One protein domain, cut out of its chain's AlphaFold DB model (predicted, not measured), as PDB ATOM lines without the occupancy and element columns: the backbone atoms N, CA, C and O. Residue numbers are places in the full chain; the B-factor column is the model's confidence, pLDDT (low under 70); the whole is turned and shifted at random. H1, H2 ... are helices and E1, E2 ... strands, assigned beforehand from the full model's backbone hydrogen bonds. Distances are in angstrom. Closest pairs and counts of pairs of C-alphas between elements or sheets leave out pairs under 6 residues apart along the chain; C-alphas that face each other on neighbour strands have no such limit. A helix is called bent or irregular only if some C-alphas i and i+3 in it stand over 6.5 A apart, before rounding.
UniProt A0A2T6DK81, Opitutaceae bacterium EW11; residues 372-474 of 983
ATOM      1  N   VAL A 372      92.258 124.594  95.485       87.31
ATOM      2  CA  VAL A 372      92.153 123.129  95.304       87.31
ATOM      3  C   VAL A 372      91.075 122.509  96.198       87.31
ATOM      4  O   VAL A 372      90.494 121.486  95.844       87.31
ATOM      5  N   GLY A 373      90.724 123.177  97.295       88.19
ATOM      6  CA  GLY A 373      89.648 122.817  98.214       88.19
ATOM      7  C   GLY A 373      89.304 123.994  99.122       88.19
ATOM      8  O   GLY A 373      90.095 124.934  99.232       88.19
ATOM      9  N   VAL A 374      88.128 123.955  99.747       89.94
ATOM     10  CA  VAL A 374      87.661 125.012 100.654       89.94
ATOM     11  C   VAL A 374      87.250 124.384 101.980       89.94
ATOM     12  O   VAL A 374      86.369 123.525 102.021       89.94
ATOM     13  N   ARG A 375      87.877 124.818 103.075       92.12
ATOM     14  CA  ARG A 375      87.519 124.436 104.444       92.12
ATOM     15  C   ARG A 375      86.903 125.635 105.144       92.12
ATOM     16  O   ARG A 375      87.588 126.610 105.435       92.12
ATOM     17  N   LEU A 376      85.606 125.563 105.382       92.38
ATOM     18  CA  LEU A 376      84.833 126.588 106.059       92.38
ATOM     19  C   LEU A 376      84.700 126.211 107.532       92.38
ATOM     20  O   LEU A 376      84.178 125.148 107.861       92.38
ATOM     21  N   TYR A 377      85.183 127.085 108.406       92.50
ATOM     22  CA  TYR A 377      85.171 126.898 109.851       92.50
ATOM     23  C   TYR A 377      84.093 127.772 110.475       92.50
ATOM     24  O   TYR A 377      84.107 128.984 110.277       92.50
ATOM     25  N   CYS A 378      83.177 127.176 111.233       90.25
ATOM     26  CA  CYS A 378      82.060 127.876 111.869       90.25
ATOM     27  C   CYS A 378      81.802 127.376 113.300       90.25
ATOM     28  O   CYS A 378      82.394 126.395 113.763       90.25
ATOM     29  N   ALA A 379      80.894 128.060 114.003       87.50
ATOM     30  CA  ALA A 379      80.420 127.635 115.318       87.50
ATOM     31  C   ALA A 379      79.456 126.433 115.229       87.50
ATOM     32  O   ALA A 379      79.613 125.488 116.001       87.50
ATOM     33  N   ASP A 380      78.513 126.445 114.275       84.12
ATOM     34  CA  ASP A 380      77.552 125.357 114.030       84.12
ATOM     35  C   ASP A 380      77.633 124.834 112.575       84.12
ATOM     36  O   ASP A 380      77.088 125.435 111.645       84.12
ATOM     37  N   PRO A 381      78.326 123.703 112.339       83.12
ATOM     38  CA  PRO A 381      78.408 123.083 111.015       83.12
ATOM     39  C   PRO A 381      77.082 122.544 110.465       83.12
ATOM     40  O   PRO A 381      76.951 122.395 109.248       83.12
ATOM     41  N   ILE A 382      76.112 122.211 111.325       75.94
ATOM     42  CA  ILE A 382      74.841 121.613 110.893       75.94
ATOM     43  C   ILE A 382      74.007 122.660 110.154       75.94
ATOM     44  O   ILE A 382      73.450 122.362 109.095       75.94
ATOM     45  N   GLU A 383      73.974 123.886 110.669       70.12
ATOM     46  CA  GLU A 383      73.232 125.001 110.074       70.12
ATOM     47  C   GLU A 383      73.711 125.324 108.648       70.12
ATOM     48  O   GLU A 383      72.907 125.538 107.740       70.12
ATOM     49  N   LEU A 384      75.022 125.240 108.403       72.88
ATOM     50  CA  LEU A 384      75.621 125.561 107.102       72.88
ATOM     51  C   LEU A 384      75.622 124.406 106.101       72.88
ATOM     52  O   LEU A 384      76.013 124.595 104.946       72.88
ATOM     53  N   SER A 385      75.140 123.224 106.491       68.62
ATOM     54  CA  SER A 385      75.067 122.048 105.613       68.62
ATOM     55  C   SER A 385      74.260 122.290 104.327       68.62
ATOM     56  O   SER A 385      74.490 121.623 103.319       68.62
ATOM     57  N   VAL A 386      73.395 123.311 104.302       62.03
ATOM     58  CA  VAL A 386      72.680 123.779 103.102       62.03
ATOM     59  C   VAL A 386      73.615 124.211 101.960       62.03
ATOM     60  O   VAL A 386      73.235 124.132 100.789       62.03
ATOM     61  N   HIS A 387      74.850 124.617 102.274       67.00
ATOM     62  CA  HIS A 387      75.883 124.994 101.305       67.00
ATOM     63  C   HIS A 387      76.760 123.814 100.851       67.00
ATOM     64  O   HIS A 387      77.507 123.953  99.882       67.00
ATOM     65  N   ALA A 388      76.635 122.632 101.468       63.59
ATOM     66  CA  ALA A 388      77.477 121.453 101.213       63.59
ATOM     67  C   ALA A 388      77.269 120.790  99.833       63.59
ATOM     68  O   ALA A 388      77.821 119.727  99.558       63.59
ATOM     69  N   ASN A 389      76.471 121.403  98.954       67.75
ATOM     70  CA  ASN A 389      76.263 120.932  97.587       67.75
ATOM     71  C   ASN A 389      77.434 121.279  96.648       67.75
ATOM     72  O   ASN A 389      77.495 120.733  95.550       67.75
ATOM     73  N   LEU A 390      78.352 122.161  97.060       76.62
ATOM     74  CA  LEU A 390      79.602 122.410  96.338       76.62
ATOM     75  C   LEU A 390      80.600 121.277  96.633       76.62
ATOM     76  O   LEU A 390      80.863 120.987  97.804       76.62
ATOM     77  N   PRO A 391      81.179 120.612  95.617       72.69
ATOM     78  CA  PRO A 391      82.168 119.571  95.867       72.69
ATOM     79  C   PRO A 391      83.444 120.189  96.429       72.69
ATOM     80  O   PRO A 391      83.816 121.291  96.045       72.69
ATOM     81  N   ARG A 392      84.182 119.439  97.251       83.38
ATOM     82  CA  ARG A 392      85.427 119.902  97.900       83.38
ATOM     83  C   ARG A 392      85.220 120.998  98.959       83.38
ATOM     84  O   ARG A 392      86.216 121.444  99.529       83.38
ATOM     85  N   LEU A 393      83.972 121.365  99.273       87.00
ATOM     86  CA  LEU A 393      83.641 122.147 100.460       87.00
ATOM     87  C   LEU A 393      83.607 121.222 101.673       87.00
ATOM     88  O   LEU A 393      82.849 120.252 101.710       87.00
ATOM     89  N   GLN A 394      84.394 121.549 102.688       88.88
ATOM     90  CA  GLN A 394      84.280 120.951 104.011       88.88
ATOM     91  C   GLN A 394      83.782 122.010 104.983       88.88
ATOM     92  O   GLN A 394      84.325 123.110 105.021       88.88
ATOM     93  N   ILE A 395      82.762 121.672 105.765       90.56
ATOM     94  CA  ILE A 395      82.225 122.531 106.821       90.56
ATOM     95  C   ILE A 395      82.633 121.906 108.150       90.56
ATOM     96  O   ILE A 395      82.308 120.749 108.419       90.56
ATOM     97  N   LEU A 396      83.400 122.644 108.946       92.94
ATOM     98  CA  LEU A 396      84.104 122.139 110.119       92.94
ATOM     99  C   LEU A 396      83.844 123.037 111.341       92.94
ATOM    100  O   LEU A 396      83.701 124.250 111.189       92.94
ATOM    101  N   PRO A 397      83.804 122.476 112.564       92.88
ATOM    102  CA  PRO A 397      83.718 123.283 113.777       92.88
ATOM    103  C   PRO A 397      85.050 123.997 114.055       92.88
ATOM    104  O   PRO A 397      86.112 123.529 113.637       92.88
ATOM    105  N   PHE A 398      85.033 125.074 114.848       91.06
ATOM    106  CA  PHE A 398      86.265 125.762 115.280       91.06
ATOM    107  C   PHE A 398      87.273 124.852 116.007       91.06
ATOM    108  O   PHE A 398      88.472 125.101 115.967       91.06
ATOM    109  N   THR A 399      86.828 123.754 116.625       91.00
ATOM    110  CA  THR A 399      87.722 122.765 117.254       91.00
ATOM    111  C   THR A 399      88.578 121.978 116.258       91.00
ATOM    112  O   THR A 399      89.517 121.306 116.671       91.00
ATOM    113  N   ALA A 400      88.271 122.050 114.961       92.56
ATOM    114  CA  ALA A 400      89.021 121.401 113.890       92.56
ATOM    115  C   ALA A 400      89.988 122.355 113.161       92.56
ATOM    116  O   ALA A 400      90.552 121.974 112.130       92.56
ATOM    117  N   ILE A 401      90.157 123.592 113.649       89.94
ATOM    118  CA  ILE A 401      91.139 124.540 113.106       89.94
ATOM    119  C   ILE A 401      92.541 123.929 113.256       89.94
ATOM    120  O   ILE A 401      92.901 123.510 114.355       89.94
ATOM    121  N   PRO A 402      93.330 123.839 112.173       85.69
ATOM    122  CA  PRO A 402      94.659 123.251 112.234       85.69
ATOM    123  C   PRO A 402      95.659 124.201 112.906       85.69
ATOM    124  O   PRO A 402      95.589 125.417 112.737       85.69
ATOM    125  N   ASP A 403      96.647 123.633 113.602       80.88
ATOM    126  CA  ASP A 403      97.725 124.400 114.247       80.88
ATOM    127  C   ASP A 403      98.673 125.080 113.248       80.88
ATOM    128  O   ASP A 403      99.360 126.047 113.585       80.88
ATOM    129  N   GLN A 404      98.734 124.556 112.023       78.31
ATOM    130  CA  GLN A 404      99.558 125.074 110.939       78.31
ATOM    131  C   GLN A 404      98.688 125.513 109.758       78.31
ATOM    132  O   GLN A 404      97.649 124.892 109.504       78.31
ATOM    133  N   PRO A 405      99.115 126.544 109.005       78.50
ATOM    134  CA  PRO A 405      98.464 126.928 107.763       78.50
ATOM    135  C   PRO A 405      98.321 125.743 106.803       78.50
ATOM    136  O   PRO A 405      99.243 124.941 106.656       78.50
ATOM    137  N   LEU A 406      97.171 125.651 106.137       79.75
ATOM    138  CA  LEU A 406      96.933 124.670 105.085       79.75
ATOM    139  C   LEU A 406      97.996 124.811 103.988       79.75
ATOM    140  O   LEU A 406      98.329 125.913 103.546       79.75
ATOM    141  N   VAL A 407      98.518 123.666 103.559       64.25
ATOM    142  CA  VAL A 407      99.496 123.543 102.473       64.25
ATOM    143  C   VAL A 407      98.745 123.248 101.164       64.25
ATOM    144  O   VAL A 407      97.598 122.806 101.190       64.25
ATOM    145  N   ASP A 408      99.376 123.491 100.016       61.69
ATOM    146  CA  ASP A 408      98.895 123.066  98.689       61.69
ATOM    147  C   ASP A 408      97.597 123.706  98.169       61.69
ATOM    148  O   ASP A 408      96.759 123.046  97.566       61.69
ATOM    149  N   GLY A 409      97.443 125.026  98.303       70.56
ATOM    150  CA  GLY A 409      96.413 125.773  97.561       70.56
ATOM    151  C   GLY A 409      94.971 125.528  98.020       70.56
ATOM    152  O   GLY A 409      94.041 125.906  97.305       70.56
ATOM    153  N   GLU A 410      94.774 124.892  99.177       84.69
ATOM    154  CA  GLU A 410      93.492 124.873  99.884       84.69
ATOM    155  C   GLU A 410      93.232 126.227 100.551       84.69
ATOM    156  O   GLU A 410      94.159 126.913 100.984       84.69
ATOM    157  N   GLU A 411      91.959 126.609 100.655       88.12
ATOM    158  CA  GLU A 411      91.542 127.844 101.314       88.12
ATOM    159  C   GLU A 411      90.828 127.535 102.630       88.12
ATOM    160  O   GLU A 411      89.848 126.787 102.657       88.12
ATOM    161  N   ALA A 412      91.300 128.145 103.716       90.81
ATOM    162  CA  ALA A 412      90.607 128.162 104.998       90.81
ATOM    163  C   ALA A 412      89.772 129.443 105.111       90.81
ATOM    164  O   ALA A 412      90.302 130.552 105.011       90.81
ATOM    165  N   VAL A 413      88.472 129.280 105.341       92.19
ATOM    166  CA  VAL A 413      87.498 130.367 105.427       92.19
ATOM    167  C   VAL A 413      86.927 130.410 106.830       92.19
ATOM    168  O   VAL A 413      86.392 129.411 107.310       92.19
ATOM    169  N   LEU A 414      87.000 131.571 107.473       92.56
ATOM    170  CA  LEU A 414      86.308 131.796 108.735       92.56
ATOM    171  C   LEU A 414      84.866 132.209 108.451       92.56
ATOM    172  O   LEU A 414      84.633 133.246 107.837       92.56
ATOM    173  N   TRP A 415      83.901 131.437 108.927       90.56
ATOM    174  CA  TRP A 415      82.504 131.844 108.970       90.56
ATOM    175  C   TRP A 415      82.166 132.404 110.344       90.56
ATOM    176  O   TRP A 415      82.269 131.704 111.355       90.56
ATOM    177  N   TRP A 416      81.759 133.669 110.382       89.69
ATOM    178  CA  TRP A 416      81.561 134.393 111.625       89.69
ATOM    179  C   TRP A 416      80.176 135.032 111.733       89.69
ATOM    180  O   TRP A 416      79.859 136.007 111.055       89.69
ATOM    181  N   GLU A 417      79.377 134.513 112.660       82.12
ATOM    182  CA  GLU A 417      78.047 135.039 113.011       82.12
ATOM    183  C   GLU A 417      77.997 135.656 114.418       82.12
ATOM    184  O   GLU A 417      76.972 136.198 114.824       82.12
ATOM    185  N   GLY A 418      79.104 135.593 115.169       76.44
ATOM    186  CA  GLY A 418      79.210 136.157 116.515       76.44
ATOM    187  C   GLY A 418      79.409 137.677 116.535       76.44
ATOM    188  O   GLY A 418      79.588 138.330 115.505       76.44
ATOM    189  N   ASP A 419      79.446 138.261 117.735       78.88
ATOM    190  CA  ASP A 419      79.749 139.686 117.891       78.88
ATOM    191  C   ASP A 419      81.244 140.012 117.691       78.88
ATOM    192  O   ASP A 419      82.114 139.137 117.674       78.88
ATOM    193  N   ALA A 420      81.551 141.302 117.531       74.94
ATOM    194  CA  ALA A 420      82.910 141.788 117.286       74.94
ATOM    195  C   ALA A 420      83.906 141.506 118.431       74.94
ATOM    196  O   ALA A 420      85.106 141.475 118.192       74.94
ATOM    197  N   THR A 421      83.436 141.315 119.666       71.12
ATOM    198  CA  THR A 421      84.287 141.112 120.854       71.12
ATOM    199  C   THR A 421      84.823 139.684 120.909       71.12
ATOM    200  O   THR A 421      85.954 139.462 121.329       71.12
ATOM    201  N   ALA A 422      84.028 138.712 120.458       75.44
ATOM    202  CA  ALA A 422      84.448 137.315 120.366       75.44
ATOM    203  C   ALA A 422      85.313 137.021 119.120       75.44
ATOM    204  O   ALA A 422      85.992 135.991 119.069       75.44
ATOM    205  N   LEU A 423      85.324 137.929 118.133       81.31
ATOM    206  CA  LEU A 423      86.086 137.770 116.892       81.31
ATOM    207  C   LEU A 423      87.601 137.774 117.139       81.31
ATOM    208  O   LEU A 423      88.303 136.971 116.532       81.31
ATOM    209  N   ASP A 424      88.098 138.630 118.039       75.38
ATOM    210  CA  ASP A 424      89.540 138.832 118.268       75.38
ATOM    211  C   ASP A 424      90.276 137.524 118.608       75.38
ATOM    212  O   ASP A 424      91.324 137.229 118.035       75.38
ATOM    213  N   ALA A 425      89.710 136.696 119.494       73.12
ATOM    214  CA  ALA A 425      90.315 135.418 119.879       73.12
ATOM    215  C   ALA A 425      90.375 134.425 118.706       73.12
ATOM    216  O   ALA A 425      91.359 133.705 118.537       73.12
ATOM    217  N   THR A 426      89.338 134.415 117.868       82.00
ATOM    218  CA  THR A 426      89.238 133.511 116.713       82.00
ATOM    219  C   THR A 426      90.106 133.991 115.550       82.00
ATOM    220  O   THR A 426      90.673 133.177 114.823       82.00
ATOM    221  N   MET A 427      90.282 135.308 115.405       84.50
ATOM    222  CA  MET A 427      91.123 135.916 114.371       84.50
ATOM    223  C   MET A 427      92.596 135.518 114.517       84.50
ATOM    224  O   MET A 427      93.293 135.382 113.518       84.50
ATOM    225  N   PHE A 428      93.055 135.275 115.749       84.06
ATOM    226  CA  PHE A 428      94.415 134.806 116.029       84.06
ATOM    227  C   PHE A 428      94.559 133.285 116.129       84.06
ATOM    228  O   PHE A 428      95.672 132.789 116.306       84.06
ATOM    229  N   ALA A 429      93.470 132.524 116.002       83.25
ATOM    230  CA  ALA A 429      93.552 131.067 115.976       83.25
ATOM    231  C   ALA A 429      94.236 130.560 114.695       83.25
ATOM    232  O   ALA A 429      94.866 129.505 114.709       83.25
ATOM    233  N   TYR A 430      94.132 131.316 113.598       85.56
ATOM    234  CA  TYR A 430      94.633 130.928 112.286       85.56
ATOM    235  C   TYR A 430      94.839 132.170 111.396       85.56
ATOM    236  O   TYR A 430      94.098 133.139 111.551       85.56
ATOM    237  N   PRO A 431      95.813 132.192 110.462       82.31
ATOM    238  CA  PRO A 431      95.990 133.305 109.527       82.31
ATOM    239  C   PRO A 431      94.925 133.270 108.425       82.31
ATOM    240  O   PRO A 431      95.167 132.824 107.300       82.31
ATOM    241  N   TRP A 432      93.713 133.703 108.763       87.69
ATOM    242  CA  TRP A 432      92.590 133.709 107.834       87.69
ATOM    243  C   TRP A 432      92.890 134.607 106.621       87.69
ATOM    244  O   TRP A 432      93.418 135.708 106.740       87.69
ATOM    245  N   ARG A 433      92.571 134.123 105.418       85.56
ATOM    246  CA  ARG A 433      92.594 134.934 104.186       85.56
ATOM    247  C   ARG A 433      91.229 135.517 103.882       85.56
ATOM    248  O   ARG A 433      91.121 136.643 103.400       85.56
ATOM    249  N   THR A 434      90.205 134.720 104.156       89.81
ATOM    250  CA  THR A 434      88.825 135.029 103.835       89.81
ATOM    251  C   THR A 434      87.961 134.837 105.071       89.81
ATOM    252  O   THR A 434      88.029 133.804 105.743       89.81
ATOM    253  N   VAL A 435      87.138 135.840 105.356       91.31
ATOM    254  CA  VAL A 435      86.124 135.820 106.407       91.31
ATOM    255  C   VAL A 435      84.768 136.061 105.753       91.31
ATOM    256  O   VAL A 435      84.590 137.029 105.019       91.31
ATOM    257  N   ILE A 436      83.803 135.189 106.013       89.00
ATOM    258  CA  ILE A 436      82.407 135.368 105.622       89.00
ATOM    259  C   ILE A 436      81.628 135.711 106.887       89.00
ATOM    260  O   ILE A 436      81.637 134.945 107.848       89.00
ATOM    261  N   ALA A 437      80.967 136.864 106.890       87.50
ATOM    262  CA  ALA A 437      80.211 137.366 108.031       87.50
ATOM    263  C   ALA A 437      78.767 137.728 107.631       87.50
ATOM    264  O   ALA A 437      78.472 138.907 107.390       87.50
ATOM    265  N   PRO A 438      77.848 136.741 107.564       74.62
ATOM    266  CA  PRO A 438      76.488 136.924 107.042       74.62
ATOM    267  C   PRO A 438      75.667 137.947 107.841       74.62
ATOM    268  O   PRO A 438      74.969 138.778 107.266       74.62
ATOM    269  N   GLY A 439      75.802 137.936 109.171       68.94
ATOM    270  CA  GLY A 439      75.105 138.845 110.088       68.94
ATOM    271  C   GLY A 439      75.826 140.168 110.373       68.94
ATOM    272  O   GLY A 439      75.406 140.901 111.263       68.94
ATOM    273  N   GLY A 440      76.926 140.476 109.674       67.00
ATOM    274  CA  GLY A 440      77.840 141.545 110.080       67.00
ATOM    275  C   GLY A 440      77.206 142.937 110.140       67.00
ATOM    276  O   GLY A 440      76.822 143.511 109.125       67.00
ATOM    277  N   ASP A 441      77.128 143.535 111.319       72.81
ATOM    278  CA  ASP A 441      76.770 144.945 111.438       72.81
ATOM    279  C   ASP A 441      77.967 145.856 111.086       72.81
ATOM    280  O   ASP A 441      79.090 145.409 110.819       72.81
ATOM    281  N   ALA A 442      77.744 147.174 111.081       80.62
ATOM    282  CA  ALA A 442      78.808 148.144 110.816       80.62
ATOM    283  C   ALA A 442      79.986 148.029 111.809       80.62
ATOM    284  O   ALA A 442      81.116 148.377 111.467       80.62
ATOM    285  N   LYS A 443      79.742 147.524 113.028       83.06
ATOM    286  CA  LYS A 443      80.759 147.357 114.071       83.06
ATOM    287  C   LYS A 443      81.667 146.162 113.777       83.06
ATOM    288  O   LYS A 443      82.883 146.284 113.938       83.06
ATOM    289  N   LEU A 444      81.115 145.041 113.314       84.25
ATOM    290  CA  LEU A 444      81.898 143.885 112.878       84.25
ATOM    291  C   LEU A 444      82.772 144.236 111.670       84.25
ATOM    292  O   LEU A 444      83.971 143.965 111.692       84.25
ATOM    293  N   ARG A 445      82.208 144.924 110.665       86.50
ATOM    294  CA  ARG A 445      82.980 145.419 109.512       86.50
ATOM    295  C   ARG A 445      84.135 146.315 109.951       86.50
ATOM    296  O   ARG A 445      85.272 146.054 109.575       86.50
ATOM    297  N   ALA A 446      83.869 147.314 110.794       86.25
ATOM    298  CA  ALA A 446      84.911 148.204 111.305       86.25
ATOM    299  C   ALA A 446      85.988 147.457 112.110       86.25
ATOM    300  O   ALA A 446      87.116 147.929 112.226       86.25
ATOM    301  N   THR A 447      85.654 146.303 112.693       86.31
ATOM    302  CA  THR A 447      86.621 145.450 113.392       86.31
ATOM    303  C   THR A 447      87.482 144.684 112.393       86.31
ATOM    304  O   THR A 447      88.702 144.762 112.481       86.31
ATOM    305  N   LEU A 448      86.881 144.036 111.393       88.50
ATOM    306  CA  LEU A 448      87.602 143.350 110.313       88.50
ATOM    307  C   LEU A 448      88.520 144.301 109.522       88.50
ATOM    308  O   LEU A 448      89.664 143.956 109.235       88.50
ATOM    309  N   GLU A 449      88.077 145.531 109.257       87.94
ATOM    310  CA  GLU A 449      88.888 146.566 108.599       87.94
ATOM    311  C   GLU A 449      90.141 146.945 109.404       87.94
ATOM    312  O   GLU A 449      91.188 147.200 108.811       87.94
ATOM    313  N   LYS A 450      90.082 146.918 110.745       84.25
ATOM    314  CA  LYS A 450      91.271 147.124 111.600       84.25
ATOM    315  C   LYS A 450      92.295 145.997 111.480       84.25
ATOM    316  O   LYS A 450      93.462 146.223 111.773       84.25
ATOM    317  N   TYR A 451      91.869 144.803 111.070       82.50
ATOM    318  CA  TYR A 451      92.747 143.662 110.789       82.50
ATOM    319  C   TYR A 451      93.230 143.624 109.329       82.50
ATOM    320  O   TYR A 451      93.869 142.655 108.927       82.50
ATOM    321  N   GLY A 452      92.922 144.652 108.529       86.69
ATOM    322  CA  GLY A 452      93.315 144.730 107.119       86.69
ATOM    323  C   GLY A 452      92.376 144.014 106.152       86.69
ATOM    324  O   GLY A 452      92.674 143.921 104.961       86.69
ATOM    325  N   TYR A 453      91.231 143.516 106.619       89.62
ATOM    326  CA  TYR A 453      90.249 142.911 105.729       89.62
ATOM    327  C   TYR A 453      89.429 143.967 105.005       89.62
ATOM    328  O   TYR A 453      89.057 144.996 105.569       89.62
ATOM    329  N   ARG A 454      89.090 143.683 103.749       88.12
ATOM    330  CA  ARG A 454      88.228 144.535 102.931       88.12
ATOM    331  C   ARG A 454      87.121 143.724 102.280       88.12
ATOM    332  O   ARG A 454      87.305 142.557 101.954       88.12
ATOM    333  N   SER A 455      85.979 144.371 102.092       84.25
ATOM    334  CA  SER A 455      84.810 143.834 101.392       84.25
ATOM    335  C   SER A 455      84.383 144.797 100.289       84.25
ATOM    336  O   SER A 455      84.420 146.015 100.494       84.25
ATOM    337  N   ASP A 456      83.890 144.277  99.169       71.81
ATOM    338  CA  ASP A 456      83.353 145.105  98.088       71.81
ATOM    339  C   ASP A 456      81.979 145.685  98.476       71.81
ATOM    340  O   ASP A 456      80.940 145.025  98.425       71.81
ATOM    341  N   GLY A 457      81.958 146.955  98.892       70.94
ATOM    342  CA  GLY A 457      80.726 147.694  99.176       70.94
ATOM    343  C   GLY A 457      79.936 147.131 100.362       70.94
ATOM    344  O   GLY A 457      80.377 147.206 101.505       70.94
ATOM    345  N   ALA A 458      78.725 146.623 100.115       64.94
ATOM    346  CA  ALA A 458      77.875 146.019 101.145       64.94
ATOM    347  C   ALA A 458      78.196 144.537 101.404       64.94
ATOM    348  O   ALA A 458      77.534 143.940 102.247       64.94
ATOM    349  N   SER A 459      79.225 143.980 100.753       74.12
ATOM    350  CA  SER A 459      79.456 142.542 100.786       74.12
ATOM    351  C   SER A 459      79.715 141.972 102.187       74.12
ATOM    352  O   SER A 459      80.368 142.603 103.027       74.12
ATOM    353  N   ARG A 460      79.198 140.765 102.427       81.00
ATOM    354  CA  ARG A 460      79.409 139.935 103.621       81.00
ATOM    355  C   ARG A 460      80.714 139.149 103.584       81.00
ATOM    356  O   ARG A 460      81.029 138.463 104.554       81.00
ATOM    357  N   VAL A 461      81.462 139.232 102.487       84.00
ATOM    358  CA  VAL A 461      82.724 138.518 102.305       84.00
ATOM    359  C   VAL A 461      83.877 139.501 102.383       84.00
ATOM    360  O   VAL A 461      83.886 140.555 101.746       84.00
ATOM    361  N   PHE A 462      84.841 139.141 103.211       87.81
ATOM    362  CA  PHE A 462      85.977 139.953 103.578       87.81
ATOM    363  C   PHE A 462      87.250 139.209 103.208       87.81
ATOM    364  O   PHE A 462      87.471 138.087 103.659       87.81
ATOM    365  N   HIS A 463      88.106 139.848 102.424       87.19
ATOM    366  CA  HIS A 463      89.408 139.316 102.049       87.19
ATOM    367  C   HIS A 463      90.507 140.151 102.692       87.19
ATOM    368  O   HIS A 463      90.421 141.381 102.727       87.19
ATOM    369  N   LEU A 464      91.535 139.485 103.206       86.19
ATOM    370  CA  LEU A 464      92.714 140.149 103.745       86.19
ATOM    371  C   LEU A 464      93.440 140.886 102.610       86.19
ATOM    372  O   LEU A 464      93.848 140.259 101.632       86.19
ATOM    373  N   ALA A 465      93.581 142.210 102.725       79.50
ATOM    374  CA  ALA A 465      94.156 143.036 101.664       79.50
ATOM    375  C   ALA A 465      95.655 142.775 101.478       79.50
ATOM    376  O   ALA A 465      96.105 142.548 100.355       79.50
ATOM    377  N   ALA A 466      96.410 142.769 102.578       78.06
ATOM    378  CA  ALA A 466      97.805 142.362 102.604       78.06
ATOM    379  C   ALA A 466      98.070 141.464 103.824       78.06
ATOM    380  O   ALA A 466      97.656 141.807 104.934       78.06
ATOM    381  N   PRO A 467      98.811 140.348 103.674       77.44
ATOM    382  CA  PRO A 467      99.237 139.519 104.805       77.44
ATOM    383  C   PRO A 467      99.944 140.315 105.911       77.44
ATOM    384  O   PRO A 467      99.848 139.969 107.085       77.44
ATOM    385  N   CYS A 468     100.624 141.405 105.548       81.56
ATOM    386  CA  CYS A 468     101.309 142.275 106.497       81.56
ATOM    387  C   CYS A 468     100.354 143.065 107.409       81.56
ATOM    388  O   CYS A 468     100.738 143.379 108.531       81.56
ATOM    389  N   ASP A 469      99.112 143.341 106.994       82.56
ATOM    390  CA  ASP A 469      98.177 144.149 107.790       82.56
ATOM    391  C   ASP A 469      97.752 143.422 109.078       82.56
ATOM    392  O   ASP A 469      97.762 143.993 110.171       82.56
ATOM    393  N   VAL A 470      97.437 142.125 108.977       81.62
ATOM    394  CA  VAL A 470      97.061 141.321 110.151       81.62
ATOM    395  C   VAL A 470      98.258 141.086 111.080       81.62
ATOM    396  O   VAL A 470      98.099 141.036 112.300       81.62
ATOM    397  N   LEU A 471      99.468 140.992 110.517       84.75
ATOM    398  CA  LEU A 471     100.711 140.899 111.287       84.75
ATOM    399  C   LEU A 471     100.999 142.197 112.046       84.75
ATOM    400  O   LEU A 471     101.359 142.137 113.222       84.75
ATOM    401  N   ALA A 472     100.764 143.359 111.429       82.00
ATOM    402  CA  ALA A 472     100.903 144.657 112.090       82.00
ATOM    403  C   ALA A 472      99.992 144.753 113.301       82.00
ATOM    404  O   ALA A 472     100.448 145.084 114.397       82.00
ATOM    405  N   ARG A 473      98.735 144.337 113.140       81.56
ATOM    406  CA  ARG A 473      97.787 144.323 114.246       81.56
ATOM    407  C   ARG A 473      98.187 143.355 115.362       81.56
ATOM    408  O   ARG A 473      98.057 143.687 116.538       81.56
ATOM    409  N   ALA A 474      98.695 142.173 115.016       83.44
ATOM    410  CA  ALA A 474      99.206 141.223 116.001       83.44
ATOM    411  C   ALA A 474     100.437 141.758 116.752       83.44
ATOM    412  O   ALA A 474     100.565 141.514 117.951       83.44
TER     413      ALA A 474
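What this domain is: This is residues 372 to 474 of the 983 residues of a protein of Opitutaceae bacterium EW11 (UniProt A0A2T6DK81). A strongly twisted five-stranded sheet runs through the domain, with H1 over one face at the end where E2 and E1 lie, and H2, H3 and H4 gathered toward the other end, where E4 and E5 lie. The printed part has 103 residues, in the order E1 H1 E2 E3 H2 E4 H3 E5 H4; the class is mixed, helices and strands. The sheet is mixed, in the order E2 E1 E3 E4 E5. The whole is compact and rounded, 32 by 28 by 25 A, with a radius of gyration of the C-alphas of 13.1 A.

Where its parts are: E1, residues 373 to 378, begins at C-alpha 373 (89.648, 122.817, 98.214) and is 16.4 A long. H1 is residues 383 to 387, irregular, with C-alphas 383 and 386 7.1 A apart; E2 is 393 to 397; E3, 410 to 415, is 15.9 A long. H2 is 420 to 427, E4 434 to 436, H3 442 to 450 at 12.5 A, E5 461 to 464. H4, 467 to 474, ends at C-alpha 474 (99.206, 141.223, 116.001).

How they stand to each other: E1 and E3 are parallel, with N 375 and O 411 2.8 A apart; so are E2 and E1, N 376 and O 394 at 2.8 A, and E3 and E4, N 436 and O 414 at 2.8 A. E4 and E5 are antiparallel, N 435 and O 462 at 2.8 A. E1, H1, E2 and E3, H2, E4 are strand-helix-strand units, two parallel neighbour strands with a helix between, with right-handed crossovers. H1 is on the sheet at a height of 9.0 A, only just over E1, on which 3 of its C-alphas fall. H3 only grazes the sheet with residues 445 to 449. H2 and H3 only just touch, with 3 pairs of C-alphas within 8 A, the closest those of Ala 420 and Leu 444 at 5.0 A. H4 is close to but not clearly touching H3, the C-alphas of Lys 450 and Arg 473 being 7.6 A apart. In H3 every O i to N i+4 pair is within hydrogen-bond range; in H4 3 of 4, in H2 1 of 4 with 2 of 5 O i to N i+3 pairs, in H1 0 of 1 with 1 of 2.

The domain as a whole: The C-alphas of Asn 389 and Ala 472, the two farthest apart, are 37.2 A apart. The printed part has no cut; the long link is E2 to E3. Residues 385 to 389, 407 to 408, 439 to 440 and 458 are under pLDDT 70.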